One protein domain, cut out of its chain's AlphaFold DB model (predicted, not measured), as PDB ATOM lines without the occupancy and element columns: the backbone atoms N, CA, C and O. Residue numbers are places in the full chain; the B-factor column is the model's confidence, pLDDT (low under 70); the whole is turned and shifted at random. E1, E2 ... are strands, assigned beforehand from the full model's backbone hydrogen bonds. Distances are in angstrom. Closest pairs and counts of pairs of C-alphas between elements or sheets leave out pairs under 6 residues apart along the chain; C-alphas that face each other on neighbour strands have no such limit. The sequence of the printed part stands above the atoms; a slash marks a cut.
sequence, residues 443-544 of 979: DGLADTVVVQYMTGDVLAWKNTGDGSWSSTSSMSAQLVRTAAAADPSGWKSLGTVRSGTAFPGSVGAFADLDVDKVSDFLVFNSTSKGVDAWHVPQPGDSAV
ATOM      1  N   ASP A 443     -26.529  -6.280   0.863       87.00
ATOM      2  CA  ASP A 443     -27.843  -6.878   1.123       87.00
ATOM      3  C   ASP A 443     -28.791  -6.886  -0.087       87.00
ATOM      4  O   ASP A 443     -29.883  -7.462  -0.005       87.00
ATOM      5  N   GLY A 444     -28.336  -6.349  -1.219       87.50
ATOM      6  CA  GLY A 444     -29.065  -6.251  -2.475       87.50
ATOM      7  C   GLY A 444     -30.022  -5.064  -2.552       87.50
ATOM      8  O   GLY A 444     -30.776  -4.992  -3.516       87.50
ATOM      9  N   LEU A 445     -30.035  -4.166  -1.561       91.06
ATOM     10  CA  LEU A 445     -30.794  -2.920  -1.602       91.06
ATOM     11  C   LEU A 445     -29.853  -1.730  -1.781       91.06
ATOM     12  O   LEU A 445     -28.806  -1.627  -1.150       91.06
ATOM     13  N   ALA A 446     -30.272  -0.762  -2.589       92.88
ATOM     14  CA  ALA A 446     -29.537   0.479  -2.743       92.88
ATOM     15  C   ALA A 446     -29.602   1.322  -1.460       92.88
ATOM     16  O   ALA A 446     -30.665   1.816  -1.059       92.88
ATOM     17  N   ASP A 447     -28.442   1.541  -0.850       92.12
ATOM     18  CA  ASP A 447     -28.248   2.422   0.293       92.12
ATOM     19  C   ASP A 447     -28.014   3.866  -0.166       92.12
ATOM     20  O   ASP A 447     -27.541   4.123  -1.273       92.12
ATOM     21  N   THR A 448     -28.314   4.844   0.691       90.88
ATOM     22  CA  THR A 448     -28.014   6.254   0.390       90.88
ATOM     23  C   THR A 448     -26.654   6.631   0.957       90.88
ATOM     24  O   THR A 448     -26.459   6.607   2.175       90.88
ATOM     25  N   VAL A 449     -25.747   7.096   0.098       89.50
ATOM     26  CA  VAL A 449     -24.401   7.549   0.471       89.50
ATOM     27  C   VAL A 449     -24.196   9.014   0.092       89.50
ATOM     28  O   VAL A 449     -24.519   9.439  -1.012       89.50
ATOM     29  N   VAL A 450     -23.622   9.803   1.001       87.38
ATOM     30  CA  VAL A 450     -23.254  11.210   0.793       87.38
ATOM     31  C   VAL A 450     -21.753  11.358   0.842       87.38
ATOM     32  O   VAL A 450     -21.154  11.240   1.909       87.38
ATOM     33  N   VAL A 451     -21.155  11.738  -0.281       85.81
ATOM     34  CA  VAL A 451     -19.715  11.986  -0.364       85.81
ATOM     35  C   VAL A 451     -19.421  13.481  -0.308       85.81
ATOM     36  O   VAL A 451     -19.792  14.246  -1.201       85.81
ATOM     37  N   GLN A 452     -18.689  13.921   0.715       82.25
ATOM     38  CA  GLN A 452     -18.181  15.287   0.826       82.25
ATOM     39  C   GLN A 452     -16.733  15.368   0.331       82.25
ATOM     40  O   GLN A 452     -15.791  15.363   1.116       82.25
ATOM     41  N   TYR A 453     -16.540  15.519  -0.983       79.12
ATOM     42  CA  TYR A 453     -15.211  15.536  -1.624       79.12
ATOM     43  C   TYR A 453     -14.165  16.432  -0.944       79.12
ATOM     44  O   TYR A 453     -13.010  16.040  -0.793       79.12
ATOM     45  N   MET A 454     -14.579  17.620  -0.491       69.50
ATOM     46  CA  MET A 454     -13.684  18.618   0.104       69.50
ATOM     47  C   MET A 454     -13.248  18.292   1.533       69.50
ATOM     48  O   MET A 454     -12.160  18.701   1.933       69.50
ATOM     49  N   THR A 455     -14.096  17.618   2.313       69.81
ATOM     50  CA  THR A 455     -13.765  17.224   3.691       69.81
ATOM     51  C   THR A 455     -13.349  15.768   3.784       69.81
ATOM     52  O   THR A 455     -12.833  15.378   4.810       69.81
ATOM     53  N   GLY A 456     -13.563  14.964   2.742       73.19
ATOM     54  CA  GLY A 456     -13.350  13.523   2.788       73.19
ATOM     55  C   GLY A 456     -14.415  12.757   3.574       73.19
ATOM     56  O   GLY A 456     -14.349  11.531   3.626       73.19
ATOM     57  N   ASP A 457     -15.390  13.432   4.174       80.50
ATOM     58  CA  ASP A 457     -16.393  12.744   4.976       80.50
ATOM     59  C   ASP A 457     -17.389  12.015   4.069       80.50
ATOM     60  O   ASP A 457     -17.880  12.578   3.084       80.50
ATOM     61  N   VAL A 458     -17.710  10.775   4.425       83.62
ATOM     62  CA  VAL A 458     -18.755   9.973   3.789       83.62
ATOM     63  C   VAL A 458     -19.770   9.592   4.857       83.62
ATOM     64  O   VAL A 458     -19.413   9.014   5.884       83.62
ATOM     65  N   LEU A 459     -21.033   9.955   4.635       83.25
ATOM     66  CA  LEU A 459     -22.154   9.557   5.487       83.25
ATOM     67  C   LEU A 459     -23.020   8.561   4.736       83.25
ATOM     68  O   LEU A 459     -23.218   8.740   3.535       83.25
ATOM     69  N   ALA A 460     -23.558   7.566   5.431       85.19
ATOM     70  CA  ALA A 460     -24.401   6.569   4.792       85.19
ATOM     71  C   ALA A 460     -25.624   6.180   5.625       85.19
ATOM     72  O   ALA A 460     -25.641   6.278   6.857       85.19
ATOM     73  N   TRP A 461     -26.659   5.734   4.920       87.69
ATOM     74  CA  TRP A 461     -27.884   5.197   5.485       87.69
ATOM     75  C   TRP A 461     -28.279   3.944   4.730       87.69
ATOM     76  O   TRP A 461     -28.474   3.988   3.516       87.69
ATOM     77  N   LYS A 462     -28.453   2.869   5.490       88.00
ATOM     78  CA  LYS A 462     -28.923   1.591   5.001       88.00
ATOM     79  C   LYS A 462     -30.402   1.659   4.631       88.00
ATOM     80  O   LYS A 462     -31.205   2.146   5.438       88.00
ATOM     81  N   ASN A 463     -30.779   1.143   3.470       89.75
ATOM     82  CA  ASN A 463     -32.180   0.928   3.121       89.75
ATOM     83  C   ASN A 463     -32.735  -0.276   3.898       89.75
ATOM     84  O   ASN A 463     -32.128  -1.339   3.979       89.75
ATOM     85  N   THR A 464     -33.890  -0.107   4.537       85.00
ATOM     86  CA  THR A 464     -34.498  -1.162   5.369       85.00
ATOM     87  C   THR A 464     -35.434  -2.093   4.596       85.00
ATOM     88  O   THR A 464     -35.908  -3.079   5.165       85.00
ATOM     89  N   GLY A 465     -35.732  -1.780   3.329       81.75
ATOM     90  CA  GLY A 465     -36.591  -2.588   2.457       81.75
ATOM     91  C   GLY A 465     -38.080  -2.565   2.821       81.75
ATOM     92  O   GLY A 465     -38.863  -3.343   2.280       81.75
ATOM     93  N   ASP A 466     -38.509  -1.700   3.748       73.31
ATOM     94  CA  ASP A 466     -39.908  -1.641   4.200       73.31
ATOM     95  C   ASP A 466     -40.827  -0.779   3.307       73.31
ATOM     96  O   ASP A 466     -42.046  -0.750   3.512       73.31
ATOM     97  N   GLY A 467     -40.253  -0.085   2.313       68.06
ATOM     98  CA  GLY A 467     -40.963   0.763   1.350       68.06
ATOM     99  C   GLY A 467     -41.665   1.982   1.965       68.06
ATOM    100  O   GLY A 467     -42.553   2.564   1.338       68.06
ATOM    101  N   SER A 468     -41.330   2.361   3.204       68.50
ATOM    102  CA  SER A 468     -42.046   3.376   3.980       68.50
ATOM    103  C   SER A 468     -41.301   4.712   4.077       68.50
ATOM    104  O   SER A 468     -41.032   5.221   5.157       68.50
ATOM    105  N   TRP A 469     -41.016   5.370   2.956       69.19
ATOM    106  CA  TRP A 469     -40.283   6.646   2.961       69.19
ATOM    107  C   TRP A 469     -41.205   7.835   3.278       69.19
ATOM    108  O   TRP A 469     -41.584   8.600   2.399       69.19
ATOM    109  N   SER A 470     -41.650   7.984   4.529       54.19
ATOM    110  CA  SER A 470     -42.530   9.099   4.919       54.19
ATOM    111  C   SER A 470     -41.763  10.225   5.614       54.19
ATOM    112  O   SER A 470     -41.051  10.000   6.592       54.19
ATOM    113  N   SER A 471     -41.976  11.469   5.170       46.06
ATOM    114  CA  SER A 471     -41.530  12.645   5.916       46.06
ATOM    115  C   SER A 471     -42.591  13.056   6.938       46.06
ATOM    116  O   SER A 471     -43.570  13.742   6.633       46.06
ATOM    117  N   THR A 472     -42.401  12.703   8.210       35.56
ATOM    118  CA  THR A 472     -43.054  13.473   9.274       35.56
ATOM    119  C   THR A 472     -42.425  14.864   9.285       35.56
ATOM    120  O   THR A 472     -41.322  15.058   9.790       35.56
ATOM    121  N   SER A 473     -43.105  15.817   8.644       38.09
ATOM    122  CA  SER A 473     -42.980  17.273   8.783       38.09
ATOM    123  C   SER A 473     -41.883  17.751   9.756       38.09
ATOM    124  O   SER A 473     -42.105  17.701  10.965       38.09
ATOM    125  N   SER A 474     -40.746  18.236   9.221       38.47
ATOM    126  CA  SER A 474     -39.693  19.100   9.834       38.47
ATOM    127  C   SER A 474     -38.226  18.684   9.587       38.47
ATOM    128  O   SER A 474     -37.327  19.441   9.945       38.47
ATOM    129  N   MET A 475     -37.945  17.562   8.916       39.47
ATOM    130  CA  MET A 475     -36.603  16.945   8.938       39.47
ATOM    131  C   MET A 475     -35.574  17.376   7.857       39.47
ATOM    132  O   MET A 475     -34.460  16.867   7.845       39.47
ATOM    133  N   SER A 476     -35.850  18.359   6.989       41.50
ATOM    134  CA  SER A 476     -35.044  18.624   5.766       41.50
ATOM    135  C   SER A 476     -33.814  19.558   5.894       41.50
ATOM    136  O   SER A 476     -33.472  20.297   4.962       41.50
ATOM    137  N   ALA A 477     -33.127  19.582   7.045       37.59
ATOM    138  CA  ALA A 477     -31.838  20.303   7.164       37.59
ATOM    139  C   ALA A 477     -30.984  19.962   8.399       37.59
ATOM    140  O   ALA A 477     -29.802  20.319   8.434       37.59
ATOM    141  N   GLN A 478     -31.581  19.370   9.438       35.00
ATOM    142  CA  GLN A 478     -30.921  19.205  10.737       35.00
ATOM    143  C   GLN A 478     -30.118  17.895  10.834       35.00
ATOM    144  O   GLN A 478     -29.112  17.868  11.534       35.00
ATOM    145  N   LEU A 479     -30.493  16.856  10.074       39.66
ATOM    146  CA  LEU A 479     -29.972  15.490  10.235       39.66
ATOM    147  C   LEU A 479     -28.604  15.227   9.584       39.66
ATOM    148  O   LEU A 479     -27.899  14.334  10.027       39.66
ATOM    149  N   VAL A 480     -28.150  16.045   8.627       42.03
ATOM    150  CA  VAL A 480     -26.823  15.865   7.982       42.03
ATOM    151  C   VAL A 480     -25.654  16.295   8.903       42.03
ATOM    152  O   VAL A 480     -24.517  16.428   8.464       42.03
ATOM    153  N   ARG A 481     -25.902  16.602  10.187       40.59
ATOM    154  CA  ARG A 481     -24.902  17.225  11.087       40.59
ATOM    155  C   ARG A 481     -24.625  16.478  12.380       40.59
ATOM    156  O   ARG A 481     -23.621  16.785  13.017       40.59
ATOM    157  N   THR A 482     -25.492  15.564  12.794       35.62
ATOM    158  CA  THR A 482     -25.319  14.818  14.038       35.62
ATOM    159  C   THR A 482     -25.365  13.334  13.707       35.62
ATOM    160  O   THR A 482     -26.311  12.867  13.086       35.62
ATOM    161  N   ALA A 483     -24.342  12.584  14.128       36.25
ATOM    162  CA  ALA A 483     -24.271  11.125  13.987       36.25
ATOM    163  C   ALA A 483     -25.410  10.380  14.730       36.25
ATOM    164  O   ALA A 483     -25.504   9.165  14.657       36.25
ATOM    165  N   ALA A 484     -26.296  11.119  15.409       38.28
ATOM    166  CA  ALA A 484     -27.432  10.634  16.186       38.28
ATOM    167  C   ALA A 484     -28.783  11.021  15.544       38.28
ATOM    168  O   ALA A 484     -29.712  11.462  16.228       38.28
ATOM    169  N   ALA A 485     -28.886  10.922  14.220       42.94
ATOM    170  CA  ALA A 485     -30.144  11.091  13.501       42.94
ATOM    171  C   ALA A 485     -31.097   9.929  13.833       42.94
ATOM    172  O   ALA A 485     -30.723   8.770  13.698       42.94
ATOM    173  N   ALA A 486     -32.326  10.228  14.262       48.88
ATOM    174  CA  ALA A 486     -33.380   9.219  14.330       48.88
ATOM    175  C   ALA A 486     -33.589   8.616  12.934       48.88
ATOM    176  O   ALA A 486     -33.717   9.386  11.982       48.88
ATOM    177  N   ASP A 487     -33.629   7.286  12.840       58.28
ATOM    178  CA  ASP A 487     -33.894   6.525  11.613       58.28
ATOM    179  C   ASP A 487     -35.190   7.035  10.955       58.28
ATOM    180  O   ASP A 487     -36.283   6.801  11.496       58.28
ATOM    181  N   PRO A 488     -35.120   7.806   9.847       63.09
ATOM    182  CA  PRO A 488     -36.331   8.167   9.133       63.09
ATOM    183  C   PRO A 488     -36.932   6.886   8.551       63.09
ATOM    184  O   PRO A 488     -36.210   5.953   8.214       63.09
ATOM    185  N   SER A 489     -38.259   6.815   8.460       67.06
ATOM    186  CA  SER A 489     -38.935   5.606   7.977       67.06
ATOM    187  C   SER A 489     -38.357   5.164   6.621       67.06
ATOM    188  O   SER A 489     -38.139   6.002   5.740       67.06
ATOM    189  N   GLY A 490     -38.030   3.878   6.496       76.25
ATOM    190  CA  GLY A 490     -37.322   3.317   5.344       76.25
ATOM    191  C   GLY A 490     -35.788   3.317   5.417       76.25
ATOM    192  O   GLY A 490     -35.182   2.525   4.700       76.25
ATOM    193  N   TRP A 491     -35.147   4.098   6.298       83.50
ATOM    194  CA  TRP A 491     -33.683   4.237   6.356       83.50
ATOM    195  C   TRP A 491     -33.114   4.033   7.763       83.50
ATOM    196  O   TRP A 491     -33.605   4.608   8.730       83.50
ATOM    197  N   LYS A 492     -32.003   3.302   7.869       82.94
ATOM    198  CA  LYS A 492     -31.232   3.130   9.105       82.94
ATOM    199  C   LYS A 492     -29.890   3.841   8.984       82.94
ATOM    200  O   LYS A 492     -29.134   3.569   8.058       82.94
ATOM    201  N   SER A 493     -29.564   4.758   9.893       79.69
ATOM    202  CA  SER A 493     -28.277   5.462   9.802       79.69
ATOM    203  C   SER A 493     -27.095   4.529  10.067       79.69
ATOM    204  O   SER A 493     -27.089   3.794  11.053       79.69
ATOM    205  N   LEU A 494     -26.076   4.602   9.205       74.69
ATOM    206  CA  LEU A 494     -24.762   3.981   9.408       74.69
ATOM    207  C   LEU A 494     -23.734   4.993   9.950       74.69
ATOM    208  O   LEU A 494     -22.571   4.664  10.149       74.69
ATOM    209  N   GLY A 495     -24.151   6.241  10.189       72.06
ATOM    210  CA  GLY A 495     -23.274   7.312  10.650       72.06
ATOM    211  C   GLY A 495     -22.264   7.773   9.592       72.06
ATOM    212  O   GLY A 495     -22.542   7.806   8.390       72.06
ATOM    213  N   THR A 496     -21.097   8.214  10.060       75.12
ATOM    214  CA  THR A 496     -19.965   8.596   9.208       75.12
ATOM    215  C   THR A 496     -19.106   7.362   8.944       75.12
ATOM    216  O   THR A 496     -18.338   6.961   9.811       75.12
ATOM    217  N   VAL A 497     -19.226   6.782   7.749       76.62
ATOM    218  CA  VAL A 497     -18.505   5.558   7.338       76.62
ATOM    219  C   VAL A 497     -17.072   5.833   6.872       76.62
ATOM    220  O   VAL A 497     -16.250   4.929   6.789       76.62
ATOM    221  N   ARG A 498     -16.748   7.103   6.601       80.44
ATOM    222  CA  ARG A 498     -15.381   7.588   6.385       80.44
ATOM    223  C   ARG A 498     -15.272   9.018   6.887       80.44
ATOM    224  O   ARG A 498     -16.128   9.841   6.575       80.44
ATOM    225  N   SER A 499     -14.200   9.339   7.603       75.88
ATOM    226  CA  SER A 499     -13.854  10.716   7.964       75.88
ATOM    227  C   SER A 499     -12.414  11.031   7.559       75.88
ATOM    228  O   SER A 499     -11.588  10.126   7.439       75.88
ATOM    229  N   GLY A 500     -12.086  12.307   7.337       69.69
ATOM    230  CA  GLY A 500     -10.682  12.729   7.275       69.69
ATOM    231  C   GLY A 500     -10.249  13.453   6.004       69.69
ATOM    232  O   GLY A 500     -10.515  14.634   5.845       69.69
ATOM    233  N   THR A 501      -9.399  12.854   5.171       75.19
ATOM    234  CA  THR A 501      -8.717  13.602   4.097       75.19
ATOM    235  C   THR A 501      -9.591  13.774   2.858       75.19
ATOM    236  O   THR A 501     -10.189  12.805   2.376       75.19
ATOM    237  N   ALA A 502      -9.583  14.993   2.307       79.06
ATOM    238  CA  ALA A 502     -10.228  15.339   1.043       79.06
ATOM    239  C   ALA A 502      -9.878  14.343  -0.074       79.06
ATOM    240  O   ALA A 502      -8.742  13.873  -0.174       79.06
ATOM    241  N   PHE A 503     -10.856  14.055  -0.925       82.50
ATOM    242  CA  PHE A 503     -10.644  13.237  -2.110       82.50
ATOM    243  C   PHE A 503      -9.937  14.056  -3.209       82.50
ATOM    244  O   PHE A 503     -10.127  15.271  -3.301       82.50
ATOM    245  N   PRO A 504      -9.133  13.424  -4.082       78.06
ATOM    246  CA  PRO A 504      -8.367  14.115  -5.128       78.06
ATOM    247  C   PRO A 504      -9.212  14.548  -6.349       78.06
ATOM    248  O   PRO A 504      -8.687  15.033  -7.361       78.06
ATOM    249  N   GLY A 505     -10.532  14.394  -6.265       80.75
ATOM    250  CA  GLY A 505     -11.504  14.699  -7.307       80.75
ATOM    251  C   GLY A 505     -12.795  15.273  -6.734       80.75
ATOM    252  O   GLY A 505     -12.939  15.432  -5.525       80.75
ATOM    253  N   SER A 506     -13.727  15.605  -7.623       77.00
ATOM    254  CA  SER A 506     -15.039  16.169  -7.272       77.00
ATOM    255  C   SER A 506     -16.211  15.404  -7.888       77.00
ATOM    256  O   SER A 506     -17.338  15.885  -7.833       77.00
ATOM    257  N   VAL A 507     -15.921  14.283  -8.549       82.31
ATOM    258  CA  VAL A 507     -16.886  13.388  -9.184       82.31
ATOM    259  C   VAL A 507     -16.418  11.972  -8.898       82.31
ATOM    260  O   VAL A 507     -15.232  11.670  -9.050       82.31
ATOM    261  N   GLY A 508     -17.349  11.124  -8.504       89.25
ATOM    262  CA  GLY A 508     -17.106   9.727  -8.194       89.25
ATOM    263  C   GLY A 508     -18.244   8.840  -8.666       89.25
ATOM    264  O   GLY A 508     -19.240   9.337  -9.204       89.25
ATOM    265  N   ALA A 509     -18.066   7.547  -8.470       91.25
ATOM    266  CA  ALA A 509     -19.008   6.487  -8.785       91.25
ATOM    267  C   ALA A 509     -18.866   5.371  -7.744       91.25
ATOM    268  O   ALA A 509     -17.921   5.382  -6.952       91.25
ATOM    269  N   PHE A 510     -19.802   4.435  -7.767       93.12
ATOM    270  CA  PHE A 510     -19.744   3.210  -6.988       93.12
ATOM    271  C   PHE A 510     -19.921   2.025  -7.935       93.12
ATOM    272  O   PHE A 510     -20.705   2.135  -8.878       93.12
ATOM    273  N   ALA A 511     -19.149   0.963  -7.726       90.88
ATOM    274  CA  ALA A 511     -19.265  -0.314  -8.430       90.88
ATOM    275  C   ALA A 511     -18.564  -1.396  -7.602       90.88
ATOM    276  O   ALA A 511     -17.525  -1.105  -7.012       90.88
ATOM    277  N   ASP A 512     -19.100  -2.610  -7.570       87.75
ATOM    278  CA  ASP A 512     -18.386  -3.765  -7.018       87.75
ATOM    279  C   ASP A 512     -17.195  -4.082  -7.936       87.75
ATOM    280  O   ASP A 512     -17.351  -4.151  -9.152       87.75
ATOM    281  N   LEU A 513     -15.982  -4.170  -7.396       83.69
ATOM    282  CA  LEU A 513     -14.783  -4.443  -8.189       83.69
ATOM    283  C   LEU A 513     -14.179  -5.824  -7.913       83.69
ATOM    284  O   LEU A 513     -13.215  -6.194  -8.593       83.69
ATOM    285  N   ASP A 514     -14.638  -6.535  -6.889       78.44
ATOM    286  CA  ASP A 514     -14.029  -7.777  -6.398       78.44
ATOM    287  C   ASP A 514     -15.050  -8.889  -6.084       78.44
ATOM    288  O   ASP A 514     -14.676  -9.967  -5.611       78.44
ATOM    289  N   VAL A 515     -16.310  -8.681  -6.475       82.12
ATOM    290  CA  VAL A 515     -17.429  -9.627  -6.385       82.12
ATOM    291  C   VAL A 515     -17.762  -9.979  -4.926       82.12
ATOM    292  O   VAL A 515     -18.249 -11.077  -4.614       82.12
ATOM    293  N   ASP A 516     -17.502  -9.061  -3.991       78.88
ATOM    294  CA  ASP A 516     -17.864  -9.211  -2.581       78.88
ATOM    295  C   ASP A 516     -19.300  -8.732  -2.265       78.88
ATOM    296  O   ASP A 516     -19.800  -8.939  -1.147       78.88
ATOM    297  N   LYS A 517     -19.998  -8.222  -3.294       84.31
ATOM    298  CA  LYS A 517     -21.341  -7.620  -3.308       84.31
ATOM    299  C   LYS A 517     -21.419  -6.235  -2.685       84.31
ATOM    300  O   LYS A 517     -22.516  -5.704  -2.537       84.31
ATOM    301  N   VAL A 518     -20.294  -5.658  -2.291       85.81
ATOM    302  CA  VAL A 518     -20.203  -4.310  -1.752       85.81
ATOM    303  C   VAL A 518     -19.668  -3.405  -2.838       85.81
ATOM    304  O   VAL A 518     -18.631  -3.640  -3.447       85.81
ATOM    305  N   SER A 519     -20.376  -2.312  -3.081       89.62
ATOM    306  CA  SER A 519     -19.907  -1.352  -4.065       89.62
ATOM    307  C   SER A 519     -18.724  -0.550  -3.523       89.62
ATOM    308  O   SER A 519     -18.848   0.214  -2.558       89.62
ATOM    309  N   ASP A 520     -17.590  -0.657  -4.207       89.62
ATOM    310  CA  ASP A 520     -16.392   0.122  -3.940       89.62
ATOM    311  C   ASP A 520     -16.533   1.560  -4.427       89.62
ATOM    312  O   ASP A 520     -17.235   1.866  -5.396       89.62
ATOM    313  N   PHE A 521     -15.809   2.477  -3.783       92.62
ATOM    314  CA  PHE A 521     -15.860   3.882  -4.158       92.62
ATOM    315  C   PHE A 521     -14.773   4.265  -5.152       92.62
ATOM    316  O   PHE A 521     -13.578   4.082  -4.917       92.62
ATOM    317  N   LEU A 522     -15.194   4.926  -6.224       91.69
ATOM    318  CA  LEU A 522     -14.361   5.380  -7.326       91.69
ATOM    319  C   LEU A 522     -14.355   6.909  -7.382       91.69
ATOM    320  O   LEU A 522     -15.411   7.538  -7.358       91.69
ATOM    321  N   VAL A 523     -13.187   7.538  -7.531       90.81
ATOM    322  CA  VAL A 523     -13.048   8.994  -7.710       90.81
ATOM    323  C   VAL A 523     -12.255   9.312  -8.962       90.81
ATOM    324  O   VAL A 523     -11.108   8.901  -9.118       90.81
ATOM    325  N   PHE A 524     -12.819  10.167  -9.812       85.25
ATOM    326  CA  PHE A 524     -12.103  10.740 -10.946       85.25
ATOM    327  C   PHE A 524     -11.133  11.819 -10.464       85.25
ATOM    328  O   PHE A 524     -11.526  12.926 -10.077       85.25
ATOM    329  N   ASN A 525      -9.843  11.499 -10.481       84.06
ATOM    330  CA  ASN A 525      -8.798  12.359  -9.959       84.06
ATOM    331  C   ASN A 525      -8.556  13.554 -10.891       84.06
ATOM    332  O   ASN A 525      -8.142  13.437 -12.049       84.06
ATOM    333  N   SER A 526      -8.768  14.750 -10.347       75.75
ATOM    334  CA  SER A 526      -8.667  16.007 -11.094       75.75
ATOM    335  C   SER A 526      -7.237  16.340 -11.547       75.75
ATOM    336  O   SER A 526      -7.063  17.056 -12.544       75.75
ATOM    337  N   THR A 527      -6.233  15.806 -10.842       76.31
ATOM    338  CA  THR A 527      -4.802  16.073 -11.027       76.31
ATOM    339  C   THR A 527      -4.138  15.032 -11.922       76.31
ATOM    340  O   THR A 527      -3.539  15.408 -12.927       76.31
ATOM    341  N   SER A 528      -4.251  13.743 -11.587       75.31
ATOM    342  CA  SER A 528      -3.628  12.654 -12.358       75.31
ATOM    343  C   SER A 528      -4.395  12.315 -13.635       75.31
ATOM    344  O   SER A 528      -3.826  11.697 -14.529       75.31
ATOM    345  N   LYS A 529      -5.661  12.750 -13.744       77.94
ATOM    346  CA  LYS A 529      -6.581  12.382 -14.831       77.94
ATOM    347  C   LYS A 529      -6.892  10.882 -14.886       77.94
ATOM    348  O   LYS A 529      -7.303  10.407 -15.933       77.94
ATOM    349  N   GLY A 530      -6.705  10.142 -13.794       80.06
ATOM    350  CA  GLY A 530      -7.108   8.735 -13.669       80.06
ATOM    351  C   GLY A 530      -8.295   8.529 -12.723       80.06
ATOM    352  O   GLY A 530      -8.894   9.500 -12.256       80.06
ATOM    353  N   VAL A 531      -8.626   7.269 -12.438       84.94
ATOM    354  CA  VAL A 531      -9.617   6.872 -11.424       84.94
ATOM    355  C   VAL A 531      -8.891   6.253 -10.243       84.94
ATOM    356  O   VAL A 531      -8.196   5.251 -10.408       84.94
ATOM    357  N   ASP A 532      -9.065   6.849  -9.069       85.75
ATOM    358  CA  ASP A 532      -8.590   6.295  -7.806       85.75
ATOM    359  C   ASP A 532      -9.740   5.540  -7.130       85.75
ATOM    360  O   ASP A 532     -10.878   6.009  -7.176       85.75
ATOM    361  N   ALA A 533      -9.454   4.398  -6.505       86.06
ATOM    362  CA  ALA A 533     -10.460   3.553  -5.871       86.06
ATOM    363  C   ALA A 533     -10.185   3.317  -4.377       86.06
ATOM    364  O   ALA A 533      -9.037   3.370  -3.910       86.06
ATOM    365  N   TRP A 534     -11.255   3.055  -3.631       87.38
ATOM    366  CA  TRP A 534     -11.242   2.647  -2.230       87.38
ATOM    367  C   TRP A 534     -12.120   1.419  -2.058       87.38
ATOM    368  O   TRP A 534     -13.289   1.472  -2.431       87.38
ATOM    369  N   HIS A 535     -11.555   0.387  -1.435       83.75
ATOM    370  CA  HIS A 535     -12.316  -0.752  -0.963       83.75
ATOM    371  C   HIS A 535     -13.204  -0.321   0.203       83.75
ATOM    372  O   HIS A 535     -12.708   0.294   1.166       83.75
ATOM    373  N   VAL A 536     -14.499  -0.598   0.097       83.75
ATOM    374  CA  VAL A 536     -15.493  -0.247   1.115       83.75
ATOM    375  C   VAL A 536     -15.738  -1.477   1.995       83.75
ATOM    376  O   VAL A 536     -16.334  -2.438   1.533       83.75
ATOM    377  N   PRO A 537     -15.316  -1.484   3.275       74.19
ATOM    378  CA  PRO A 537     -15.587  -2.627   4.141       74.19
ATOM    379  C   PRO A 537     -17.089  -2.736   4.421       74.19
ATOM    380  O   PRO A 537     -17.736  -1.713   4.659       74.19
ATOM    381  N   GLN A 538     -17.621  -3.964   4.482       70.69
ATOM    382  CA  GLN A 538     -19.005  -4.211   4.909       70.69
ATOM    383  C   GLN A 538     -19.269  -3.546   6.269       70.69
ATOM    384  O   GLN A 538     -18.710  -3.982   7.284       70.69
ATOM    385  N   PRO A 539     -20.132  -2.514   6.342       61.50
ATOM    386  CA  PRO A 539     -20.432  -1.852   7.596       61.50
ATOM    387  C   PRO A 539     -21.158  -2.840   8.509       61.50
ATOM    388  O   PRO A 539     -22.297  -3.234   8.253       61.50
ATOM    389  N   GLY A 540     -20.520  -3.253   9.606       51.19
ATOM    390  CA  GLY A 540     -21.218  -4.012  10.634       51.19
ATOM    391  C   GLY A 540     -22.372  -3.180  11.203       51.19
ATOM    392  O   GLY A 540     -22.209  -1.989  11.462       51.19
ATOM    393  N   ASP A 541     -23.506  -3.815  11.521       41.81
ATOM    394  CA  ASP A 541     -24.691  -3.212  12.175       41.81
ATOM    395  C   ASP A 541     -24.397  -2.455  13.500       41.81
ATOM    396  O   ASP A 541     -25.302  -1.900  14.127       41.81
ATOM    397  N   SER A 542     -23.140  -2.478  13.954       36.59
ATOM    398  CA  SER A 542     -22.622  -1.941  15.212       36.59
ATOM    399  C   SER A 542     -21.499  -0.903  15.051       36.59
ATOM    400  O   SER A 542     -21.037  -0.381  16.066       36.59
ATOM    401  N   ALA A 543     -21.099  -0.542  13.823       38.50
ATOM    402  CA  ALA A 543     -20.122   0.518  13.556       38.50
ATOM    403  C   ALA A 543     -20.770   1.912  13.676       38.50
ATOM    404  O   ALA A 543     -20.889   2.663  12.716       38.50
ATOM    405  N   VAL A 544     -21.240   2.252  14.877       34.56
ATOM    406  CA  VAL A 544     -21.738   3.592  15.202       34.56
ATOM    407  C   VAL A 544     -20.672   4.283  16.044       34.56
ATOM    408  O   VAL A 544     -20.676   4.176  17.273       34.56
TER     409      VAL A 544
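What this domain is: This is residues 443 to 544 of the 979 residues of the protein "GH18 domain-containing protein" of Streptomyces antibioticus (UniProt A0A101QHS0). Two small three-stranded sheets, E1 - E2 - E3 and E4 - E5 - E6, sit one beyond the other along the longest axis, amid little regular structure, with the loop 464 to 490 beyond the first. Each is a meander, each strand the antiparallel neighbour of the one before. The 102 printed residues have six named strands, E1 to E6 along the chain, and no named helix: all strand, with 39 residues in named elements. The whole is compact, radius of gyration of the C-alphas 14.8 A, spanning 45 by 30 by 22 A.

Where its parts are: E3, residues 491 to 498, 18.6 A, bends by 50 degrees at residue 495. E2 is residues 457 to 463, 19.8 A; E1, residues 447 to 452, begins at C-alpha (-28.248, 2.422, 0.293). E4 is residues 505 to 511, E5 520 to 525; E6, 531 to 535, ends at C-alpha (-12.316, -0.752, -0.963).

How they stand to each other: Inner strand E2 forms hairpins with E1, N 450 and O 459 2.8 A apart, and E3, N 462 and O 492 2.7 A. Inner strand E5 forms hairpins with E4, N 522 and O 509 2.9 A, and E6, N 523 and O 532 2.8 A. E1 and E4 are near each other, with 5 pairs of C-alphas within 10 A.

The domain as a whole: The printed part has no cut. The E2 to E3 link is long. Mean pLDDT of the printed part is 72.3, with residues 467 to 489 among those under 70.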